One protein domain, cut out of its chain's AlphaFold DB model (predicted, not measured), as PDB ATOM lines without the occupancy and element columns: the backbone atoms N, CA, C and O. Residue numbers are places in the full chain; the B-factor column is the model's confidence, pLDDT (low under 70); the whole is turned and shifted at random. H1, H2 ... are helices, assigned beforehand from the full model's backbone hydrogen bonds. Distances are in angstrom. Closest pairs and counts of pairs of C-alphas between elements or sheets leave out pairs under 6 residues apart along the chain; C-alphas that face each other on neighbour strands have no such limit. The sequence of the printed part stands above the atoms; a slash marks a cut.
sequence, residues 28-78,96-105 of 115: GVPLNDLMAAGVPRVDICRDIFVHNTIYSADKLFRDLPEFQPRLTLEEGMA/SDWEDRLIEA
ATOM      1  N   GLY A  28      20.391 -18.596  54.096       92.00
ATOM      2  CA  GLY A  28      20.575 -18.872  52.672       92.00
ATOM      3  C   GLY A  28      22.056 -18.942  52.291       92.00
ATOM      4  O   GLY A  28      22.784 -17.966  52.475       92.00
ATOM      5  N   VAL A  29      22.481 -20.067  51.712       92.56
ATOM      6  CA  VAL A  29      23.848 -20.288  51.208       92.56
ATOM      7  C   VAL A  29      23.815 -20.441  49.682       92.56
ATOM      8  O   VAL A  29      23.027 -21.248  49.177       92.56
ATOM      9  N   PRO A  30      24.642 -19.705  48.916       92.56
ATOM     10  CA  PRO A  30      24.735 -19.891  47.472       92.56
ATOM     11  C   PRO A  30      25.156 -21.319  47.112       92.56
ATOM     12  O   PRO A  30      26.079 -21.878  47.703       92.56
ATOM     13  N   LEU A  31      24.522 -21.904  46.090       93.75
ATOM     14  CA  LEU A  31      24.792 -23.289  45.689       93.75
ATOM     15  C   LEU A  31      26.276 -23.540  45.379       93.75
ATOM     16  O   LEU A  31      26.810 -24.576  45.761       93.75
ATOM     17  N   ASN A  32      26.944 -22.601  44.705       93.50
ATOM     18  CA  ASN A  32      28.363 -22.741  44.372       93.50
ATOM     19  C   ASN A  32      29.236 -22.863  45.628       93.50
ATOM     20  O   ASN A  32      30.136 -23.699  45.655       93.50
ATOM     21  N   ASP A  33      28.933 -22.084  46.666       93.50
ATOM     22  CA  ASP A  33      29.671 -22.102  47.929       93.50
ATOM     23  C   ASP A  33      29.378 -23.395  48.700       93.50
ATOM     24  O   ASP A  33      30.300 -24.045  49.193       93.50
ATOM     25  N   LEU A  34      28.114 -23.840  48.710       93.69
ATOM     26  CA  LEU A  34      27.708 -25.118  49.302       93.69
ATOM     27  C   LEU A  34      28.434 -26.309  48.650       93.69
ATOM     28  O   LEU A  34      28.903 -27.205  49.350       93.69
ATOM     29  N   MET A  35      28.557 -26.318  47.317       94.38
ATOM     30  CA  MET A  35      29.289 -27.364  46.591       94.38
ATOM     31  C   MET A  35      30.795 -27.294  46.857       94.38
ATOM     32  O   MET A  35      31.433 -28.327  47.053       94.38
ATOM     33  N   ALA A  36      31.369 -26.088  46.890       93.06
ATOM     34  CA  ALA A  36      32.788 -25.889  47.172       93.06
ATOM     35  C   ALA A  36      33.172 -26.317  48.599       93.06
ATOM     36  O   ALA A  36      34.288 -26.789  48.811       93.06
ATOM     37  N   ALA A  37      32.248 -26.207  49.559       91.94
ATOM     38  CA  ALA A  37      32.449 -26.649  50.937       91.94
ATOM     39  C   ALA A  37      32.575 -28.179  51.081       91.94
ATOM     40  O   ALA A  37      33.066 -28.652  52.106       91.94
ATOM     41  N   GLY A  38      32.157 -28.962  50.076       90.88
ATOM     42  CA  GLY A  38      32.303 -30.422  50.077       90.88
ATOM     43  C   GLY A  38      31.512 -31.132  51.182       90.88
ATOM     44  O   GLY A  38      31.926 -32.192  51.650       90.88
ATOM     45  N   VAL A  39      30.403 -30.536  51.632       90.31
ATOM     46  CA  VAL A  39      29.561 -31.075  52.712       90.31
ATOM     47  C   VAL A  39      28.763 -32.302  52.238       90.31
ATOM     48  O   VAL A  39      28.466 -32.428  51.047       90.31
ATOM     49  N   PRO A  40      28.424 -33.252  53.125       89.38
ATOM     50  CA  PRO A  40      27.775 -34.495  52.718       89.38
ATOM     51  C   PRO A  40      26.285 -34.301  52.390       89.38
ATOM     52  O   PRO A  40      25.614 -33.455  52.968       89.38
ATOM     53  N   ARG A  41      25.733 -35.173  51.531       86.69
ATOM     54  CA  ARG A  41      24.279 -35.322  51.274       86.69
ATOM     55  C   ARG A  41      23.563 -34.086  50.701       86.69
ATOM     56  O   ARG A  41      22.344 -33.989  50.804       86.69
ATOM     57  N   VAL A  42      24.287 -33.188  50.034       92.00
ATOM     58  CA  VAL A  42      23.713 -31.987  49.387       92.00
ATOM     59  C   VAL A  42      23.616 -32.083  47.861       92.00
ATOM     60  O   VAL A  42      23.227 -31.117  47.211       92.00
ATOM     61  N   ASP A  43      23.926 -33.237  47.263       92.75
ATOM     62  CA  ASP A  43      23.879 -33.431  45.803       92.75
ATOM     63  C   ASP A  43      22.507 -33.102  45.197       92.75
ATOM     64  O   ASP A  43      22.422 -32.535  44.108       92.75
ATOM     65  N   ILE A  44      21.422 -33.359  45.937       92.81
ATOM     66  CA  ILE A  44      20.062 -33.023  45.500       92.81
ATOM     67  C   ILE A  44      19.865 -31.514  45.276       92.81
ATOM     68  O   ILE A  44      19.068 -31.116  44.423       92.81
ATOM     69  N   CYS A  45      20.618 -30.661  45.979       93.00
ATOM     70  CA  CYS A  45      20.578 -29.218  45.763       93.00
ATOM     71  C   CYS A  45      21.101 -28.853  44.369       93.00
ATOM     72  O   CYS A  45      20.515 -28.000  43.706       93.00
ATOM     73  N   ARG A  46      22.157 -29.531  43.900       93.75
ATOM     74  CA  ARG A  46      22.690 -29.378  42.540       93.75
ATOM     75  C   ARG A  46      21.754 -29.984  41.504       93.75
ATOM     76  O   ARG A  46      21.533 -29.377  40.465       93.75
ATOM     77  N   ASP A  47      21.230 -31.173  41.774       92.56
ATOM     78  CA  ASP A  47      20.549 -31.964  40.747       92.56
ATOM     79  C   ASP A  47      19.080 -31.558  40.558       92.56
ATOM     80  O   ASP A  47      18.541 -31.691  39.460       92.56
ATOM     81  N   ILE A  48      18.429 -31.052  41.612       90.94
ATOM     82  CA  ILE A  48      16.994 -30.737  41.614       90.94
ATOM     83  C   ILE A  48      16.734 -29.287  42.032       90.94
ATOM     84  O   ILE A  48      16.051 -28.559  41.312       90.94
ATOM     85  N   PHE A  49      17.254 -28.843  43.183       90.25
ATOM     86  CA  PHE A  49      16.832 -27.559  43.775       90.25
ATOM     87  C   PHE A  49      17.491 -26.322  43.161       90.25
ATOM     88  O   PHE A  49      17.035 -25.209  43.411       90.25
ATOM     89  N   VAL A  50      18.493 -26.495  42.295       92.44
ATOM     90  CA  VAL A  50      19.042 -25.416  41.459       92.44
ATOM     91  C   VAL A  50      18.003 -24.857  40.477       92.44
ATOM     92  O   VAL A  50      18.135 -23.734  39.988       92.44
ATOM     93  N   HIS A  51      16.959 -25.631  40.173       90.31
ATOM     94  CA  HIS A  51      15.905 -25.251  39.247       90.31
ATOM     95  C   HIS A  51      14.602 -24.944  39.987       90.31
ATOM     96  O   HIS A  51      14.102 -25.754  40.770       90.31
ATOM     97  N   ASN A  52      13.980 -23.814  39.649       88.81
ATOM     98  CA  ASN A  52      12.618 -23.515  40.085       88.81
ATOM     99  C   ASN A  52      11.643 -24.484  39.408       88.81
ATOM    100  O   ASN A  52      11.287 -24.306  38.242       88.81
ATOM    101  N   THR A  53      11.218 -25.509  40.145       87.62
ATOM    102  CA  THR A  53      10.375 -26.589  39.622       87.62
ATOM    103  C   THR A  53       9.072 -26.672  40.404       87.62
ATOM    104  O   THR A  53       9.069 -26.614  41.631       87.62
ATOM    105  N   ILE A  54       7.954 -26.832  39.692       88.62
ATOM    106  CA  ILE A  54       6.625 -27.014  40.283       88.62
ATOM    107  C   ILE A  54       5.988 -28.253  39.658       88.62
ATOM    108  O   ILE A  54       5.843 -28.338  38.437       88.62
ATOM    109  N   TYR A  55       5.558 -29.193  40.499       86.62
ATOM    110  CA  TYR A  55       4.754 -30.335  40.072       86.62
ATOM    111  C   TYR A  55       3.268 -29.986  40.170       86.62
ATOM    112  O   TYR A  55       2.765 -29.692  41.252       86.62
ATOM    113  N   SER A  56       2.555 -30.024  39.040       90.06
ATOM    114  CA  SER A  56       1.100 -29.840  39.011       90.06
ATOM    115  C   SER A  56       0.374 -31.184  38.978       90.06
ATOM    116  O   SER A  56       0.632 -32.032  38.121       90.06
ATOM    117  N   ALA A  57      -0.594 -31.339  39.883       90.44
ATOM    118  CA  ALA A  57      -1.511 -32.473  39.927       90.44
ATOM    119  C   ALA A  57      -2.792 -32.249  39.094       90.44
ATOM    120  O   ALA A  57      -3.709 -33.065  39.154       90.44
ATOM    121  N   ASP A  58      -2.879 -31.184  38.284       92.00
ATOM    122  CA  ASP A  58      -4.115 -30.825  37.567       92.00
ATOM    123  C   ASP A  58      -4.599 -31.927  36.616       92.00
ATOM    124  O   ASP A  58      -5.798 -32.177  36.511       92.00
ATOM    125  N   LYS A  59      -3.672 -32.622  35.941       94.31
ATOM    126  CA  LYS A  59      -4.023 -33.769  35.087       94.31
ATOM    127  C   LYS A  59      -4.623 -34.911  35.909       94.31
ATOM    128  O   LYS A  59      -5.637 -35.460  35.504       94.31
ATOM    129  N   LEU A  60      -4.040 -35.209  37.072       93.25
ATOM    130  CA  LEU A  60      -4.531 -36.257  37.966       93.25
ATOM    131  C   LEU A  60      -5.931 -35.923  38.489       93.25
ATOM    132  O   LEU A  60      -6.810 -36.768  38.429       93.25
ATOM    133  N   PHE A  61      -6.172 -34.685  38.923       91.94
ATOM    134  CA  PHE A  61      -7.498 -34.272  39.396       91.94
ATOM    135  C   PHE A  61      -8.560 -34.251  38.293       91.94
ATOM    136  O   PHE A  61      -9.737 -34.451  38.580       91.94
ATOM    137  N   ARG A  62      -8.163 -33.989  37.042       94.38
ATOM    138  CA  ARG A  62      -9.069 -34.064  35.890       94.38
ATOM    139  C   ARG A  62      -9.413 -35.512  35.546       94.38
ATOM    140  O   ARG A  62     -10.577 -35.804  35.298       94.38
ATOM    141  N   ASP A  63      -8.404 -36.375  35.488       97.94
ATOM    142  CA  ASP A  63      -8.548 -37.742  34.985       97.94
ATOM    143  C   ASP A  63      -9.053 -38.713  36.076       97.94
ATOM    144  O   ASP A  63      -9.642 -39.739  35.748       97.94
ATOM    145  N   LEU A  64      -8.869 -38.371  37.359       96.94
ATOM    146  CA  LEU A  64      -9.292 -39.144  38.532       96.94
ATOM    147  C   LEU A  64      -9.940 -38.223  39.596       96.94
ATOM    148  O   LEU A  64      -9.300 -37.869  40.591       96.94
ATOM    149  N   PRO A  65     -11.194 -37.776  39.400       92.69
ATOM    150  CA  PRO A  65     -11.839 -36.757  40.240       92.69
ATOM    151  C   PRO A  65     -12.106 -37.186  41.695       92.69
ATOM    152  O   PRO A  65     -12.281 -36.334  42.573       92.69
ATOM    153  N   GLU A  66     -12.142 -38.489  41.974       95.44
ATOM    154  CA  GLU A  66     -12.231 -39.056  43.321       95.44
ATOM    155  C   GLU A  66     -10.927 -38.912  44.117       95.44
ATOM    156  O   GLU A  66     -10.948 -38.969  45.351       95.44
ATOM    157  N   PHE A  67      -9.795 -38.683  43.442       92.19
ATOM    158  CA  PHE A  67      -8.526 -38.414  44.102       92.19
ATOM    159  C   PHE A  67      -8.537 -37.005  44.697       92.19
ATOM    160  O   PHE A  67      -8.240 -36.007  44.042       92.19
ATOM    161  N   GLN A  68      -8.887 -36.930  45.981       88.62
ATOM    162  CA  GLN A  68      -9.003 -35.683  46.729       88.62
ATOM    163  C   GLN A  68      -8.137 -35.739  47.991       88.62
ATOM    164  O   GLN A  68      -8.631 -36.138  49.050       88.62
ATOM    165  N   PRO A  69      -6.853 -35.340  47.906       89.69
ATOM    166  CA  PRO A  69      -5.974 -35.232  49.062       89.69
ATOM    167  C   PRO A  69      -6.614 -34.392  50.172       89.69
ATOM    168  O   PRO A  69      -7.113 -33.282  49.937       89.69
ATOM    169  N   ARG A  70      -6.620 -34.945  51.388       90.75
ATOM    170  CA  ARG A  70      -7.258 -34.321  52.557       90.75
ATOM    171  C   ARG A  70      -6.256 -33.762  53.555       90.75
ATOM    172  O   ARG A  70      -6.558 -32.724  54.131       90.75
ATOM    173  N   LEU A  71      -5.105 -34.420  53.687       92.31
ATOM    174  CA  LEU A  71      -4.030 -34.035  54.595       92.31
ATOM    175  C   LEU A  71      -3.329 -32.778  54.095       92.31
ATOM    176  O   LEU A  71      -2.885 -32.726  52.948       92.31
ATOM    177  N   THR A  72      -3.236 -31.775  54.952       92.81
ATOM    178  CA  THR A  72      -2.423 -30.583  54.714       92.81
ATOM    179  C   THR A  72      -0.929 -30.914  54.788       92.81
ATOM    180  O   THR A  72      -0.536 -31.985  55.251       92.81
ATOM    181  N   LEU A  73      -0.083 -29.987  54.323       93.12
ATOM    182  CA  LEU A  73       1.369 -30.122  54.467       93.12
ATOM    183  C   LEU A  73       1.769 -30.230  55.944       93.12
ATOM    184  O   LEU A  73       2.573 -31.086  56.283       93.12
ATOM    185  N   GLU A  74       1.181 -29.392  56.797       95.56
ATOM    186  CA  GLU A  74       1.426 -29.365  58.242       95.56
ATOM    187  C   GLU A  74       1.066 -30.705  58.900       95.56
ATOM    188  O   GLU A  74       1.906 -31.312  59.554       95.56
ATOM    189  N   GLU A  75      -0.140 -31.226  58.642       96.94
ATOM    190  CA  GLU A  75      -0.593 -32.516  59.186       96.94
ATOM    191  C   GLU A  75       0.286 -33.684  58.720       96.94
ATOM    192  O   GLU A  75       0.655 -34.544  59.517       96.94
ATOM    193  N   GLY A  76       0.625 -33.729  57.427       96.12
ATOM    194  CA  GLY A  76       1.479 -34.783  56.882       96.12
ATOM    195  C   GLY A  76       2.906 -34.711  57.425       96.12
ATOM    196  O   GLY A  76       3.499 -35.738  57.739       96.12
ATOM    197  N   MET A  77       3.448 -33.503  57.573       97.38
ATOM    198  CA  MET A  77       4.776 -33.283  58.137       97.38
ATOM    199  C   MET A  77       4.836 -33.682  59.612       97.38
ATOM    200  O   MET A  77       5.782 -34.361  59.998       97.38
ATOM    201  N   ALA A  78       3.813 -33.346  60.405       98.06
ATOM    202  CA  ALA A  78       3.702 -33.784  61.795       98.06
ATOM    203  C   ALA A  78       3.735 -35.316  61.910       98.06
ATOM    204  O   ALA A  78       4.538 -35.846  62.669       98.06
ATOM    205  N   SER A  96      27.879 -33.071  64.772       91.06
ATOM    206  CA  SER A  96      28.432 -32.563  63.521       91.06
ATOM    207  C   SER A  96      28.441 -31.032  63.468       91.06
ATOM    208  O   SER A  96      27.400 -30.400  63.555       91.06
ATOM    209  N   ASP A  97      29.601 -30.435  63.185       94.31
ATOM    210  CA  ASP A  97      29.810 -28.978  63.239       94.31
ATOM    211  C   ASP A  97      29.790 -28.261  61.873       94.31
ATOM    212  O   ASP A  97      30.031 -27.054  61.789       94.31
ATOM    213  N   TRP A  98      29.606 -28.988  60.764       92.81
ATOM    214  CA  TRP A  98      29.806 -28.394  59.435       92.81
ATOM    215  C   TRP A  98      28.752 -27.328  59.108       92.81
ATOM    216  O   TRP A  98      29.077 -26.369  58.406       92.81
ATOM    217  N   GLU A  99      27.525 -27.472  59.621       92.81
ATOM    218  CA  GLU A  99      26.451 -26.484  59.459       92.81
ATOM    219  C   GLU A  99      26.814 -25.180  60.172       92.81
ATOM    220  O   GLU A  99      26.756 -24.118  59.554       92.81
ATOM    221  N   ASP A 100      27.297 -25.260  61.416       94.44
ATOM    222  CA  ASP A 100      27.739 -24.096  62.190       94.44
ATOM    223  C   ASP A 100      28.866 -23.342  61.482       94.44
ATOM    224  O   ASP A 100      28.799 -22.120  61.312       94.44
ATOM    225  N   ARG A 101      29.876 -24.071  60.987       93.62
ATOM    226  CA  ARG A 101      30.993 -23.481  60.229       93.62
ATOM    227  C   ARG A 101      30.518 -22.789  58.954       93.62
ATOM    228  O   ARG A 101      31.033 -21.727  58.603       93.62
ATOM    229  N   LEU A 102      29.542 -23.371  58.256       93.69
ATOM    230  CA  LEU A 102      28.978 -22.789  57.040       93.69
ATOM    231  C   LEU A 102      28.141 -21.537  57.344       93.69
ATOM    232  O   LEU A 102      28.252 -20.539  56.632       93.69
ATOM    233  N   ILE A 103      27.347 -21.563  58.416       93.81
ATOM    234  CA  ILE A 103      26.556 -20.422  58.891       93.81
ATOM    235  C   ILE A 103      27.471 -19.260  59.287       93.81
ATOM    236  O   ILE A 103      27.220 -18.118  58.893       93.81
ATOM    237  N   GLU A 104      28.534 -19.529  60.046       94.44
ATOM    238  CA  GLU A 104      29.509 -18.512  60.446       94.44
ATOM    239  C   GLU A 104      30.201 -17.899  59.224       94.44
ATOM    240  O   GLU A 104      30.243 -16.672  59.087       94.44
ATOM    241  N   ALA A 105      30.661 -18.739  58.289       92.88
ATOM    242  CA  ALA A 105      31.257 -18.279  57.042       92.88
ATOM    243  C   ALA A 105      30.291 -17.373  56.264       92.88
ATOM    244  O   ALA A 105      30.669 -16.259  55.898       92.88
TER     245      ALA A 105
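What this domain is: This is residues 28 to 78 and 96 to 105 of the 115 residues of an uncharacterized protein of candidate division Zixibacteria bacterium (UniProt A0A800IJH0). Five short helices are strung round an open, hollow loop: H5, the longest, and H1 lie at one end, H2 follows nearer the middle, and the chain stretches out through residues 51 to 59 to H3 at the other end and turns back to H4. The printed part has 61 residues, with H1 to H5 in order and no named strand, all helix. It is extended, radius of gyration of the C-alphas 17.9 A, spanning 49 by 26 by 17 A.

How they stand to each other: Begin at H5, residues 98 to 105, only just apart from H1, residues 31 to 36, at 8.2 A. H1 is close to but not clearly touching H2, residues 43 to 49: the closest C-alphas, of Leu 31 and Arg 46, are 7.2 A apart. H3, residues 58 to 63, and H4, residues 73 to 78, are apart. In H1 to H5 every O i to N i+4 pair is within hydrogen-bond range.

Where its parts are: Find C-alpha 98 at (29.806, -28.394, 59.435); H5 runs 10.5 A to C-alpha 105 at (31.257, -18.279, 57.042). H1 measures 8.5 A, H2 9.4 A, H3 8.6 A, H4 8.5 A.

The domain as a whole: Residues 79 to 95 are not printed, a gap of 24.8 A between C-alphas 78 and 96. Of the links printed whole, none is long. No printed residue is under 70 in pLDDT.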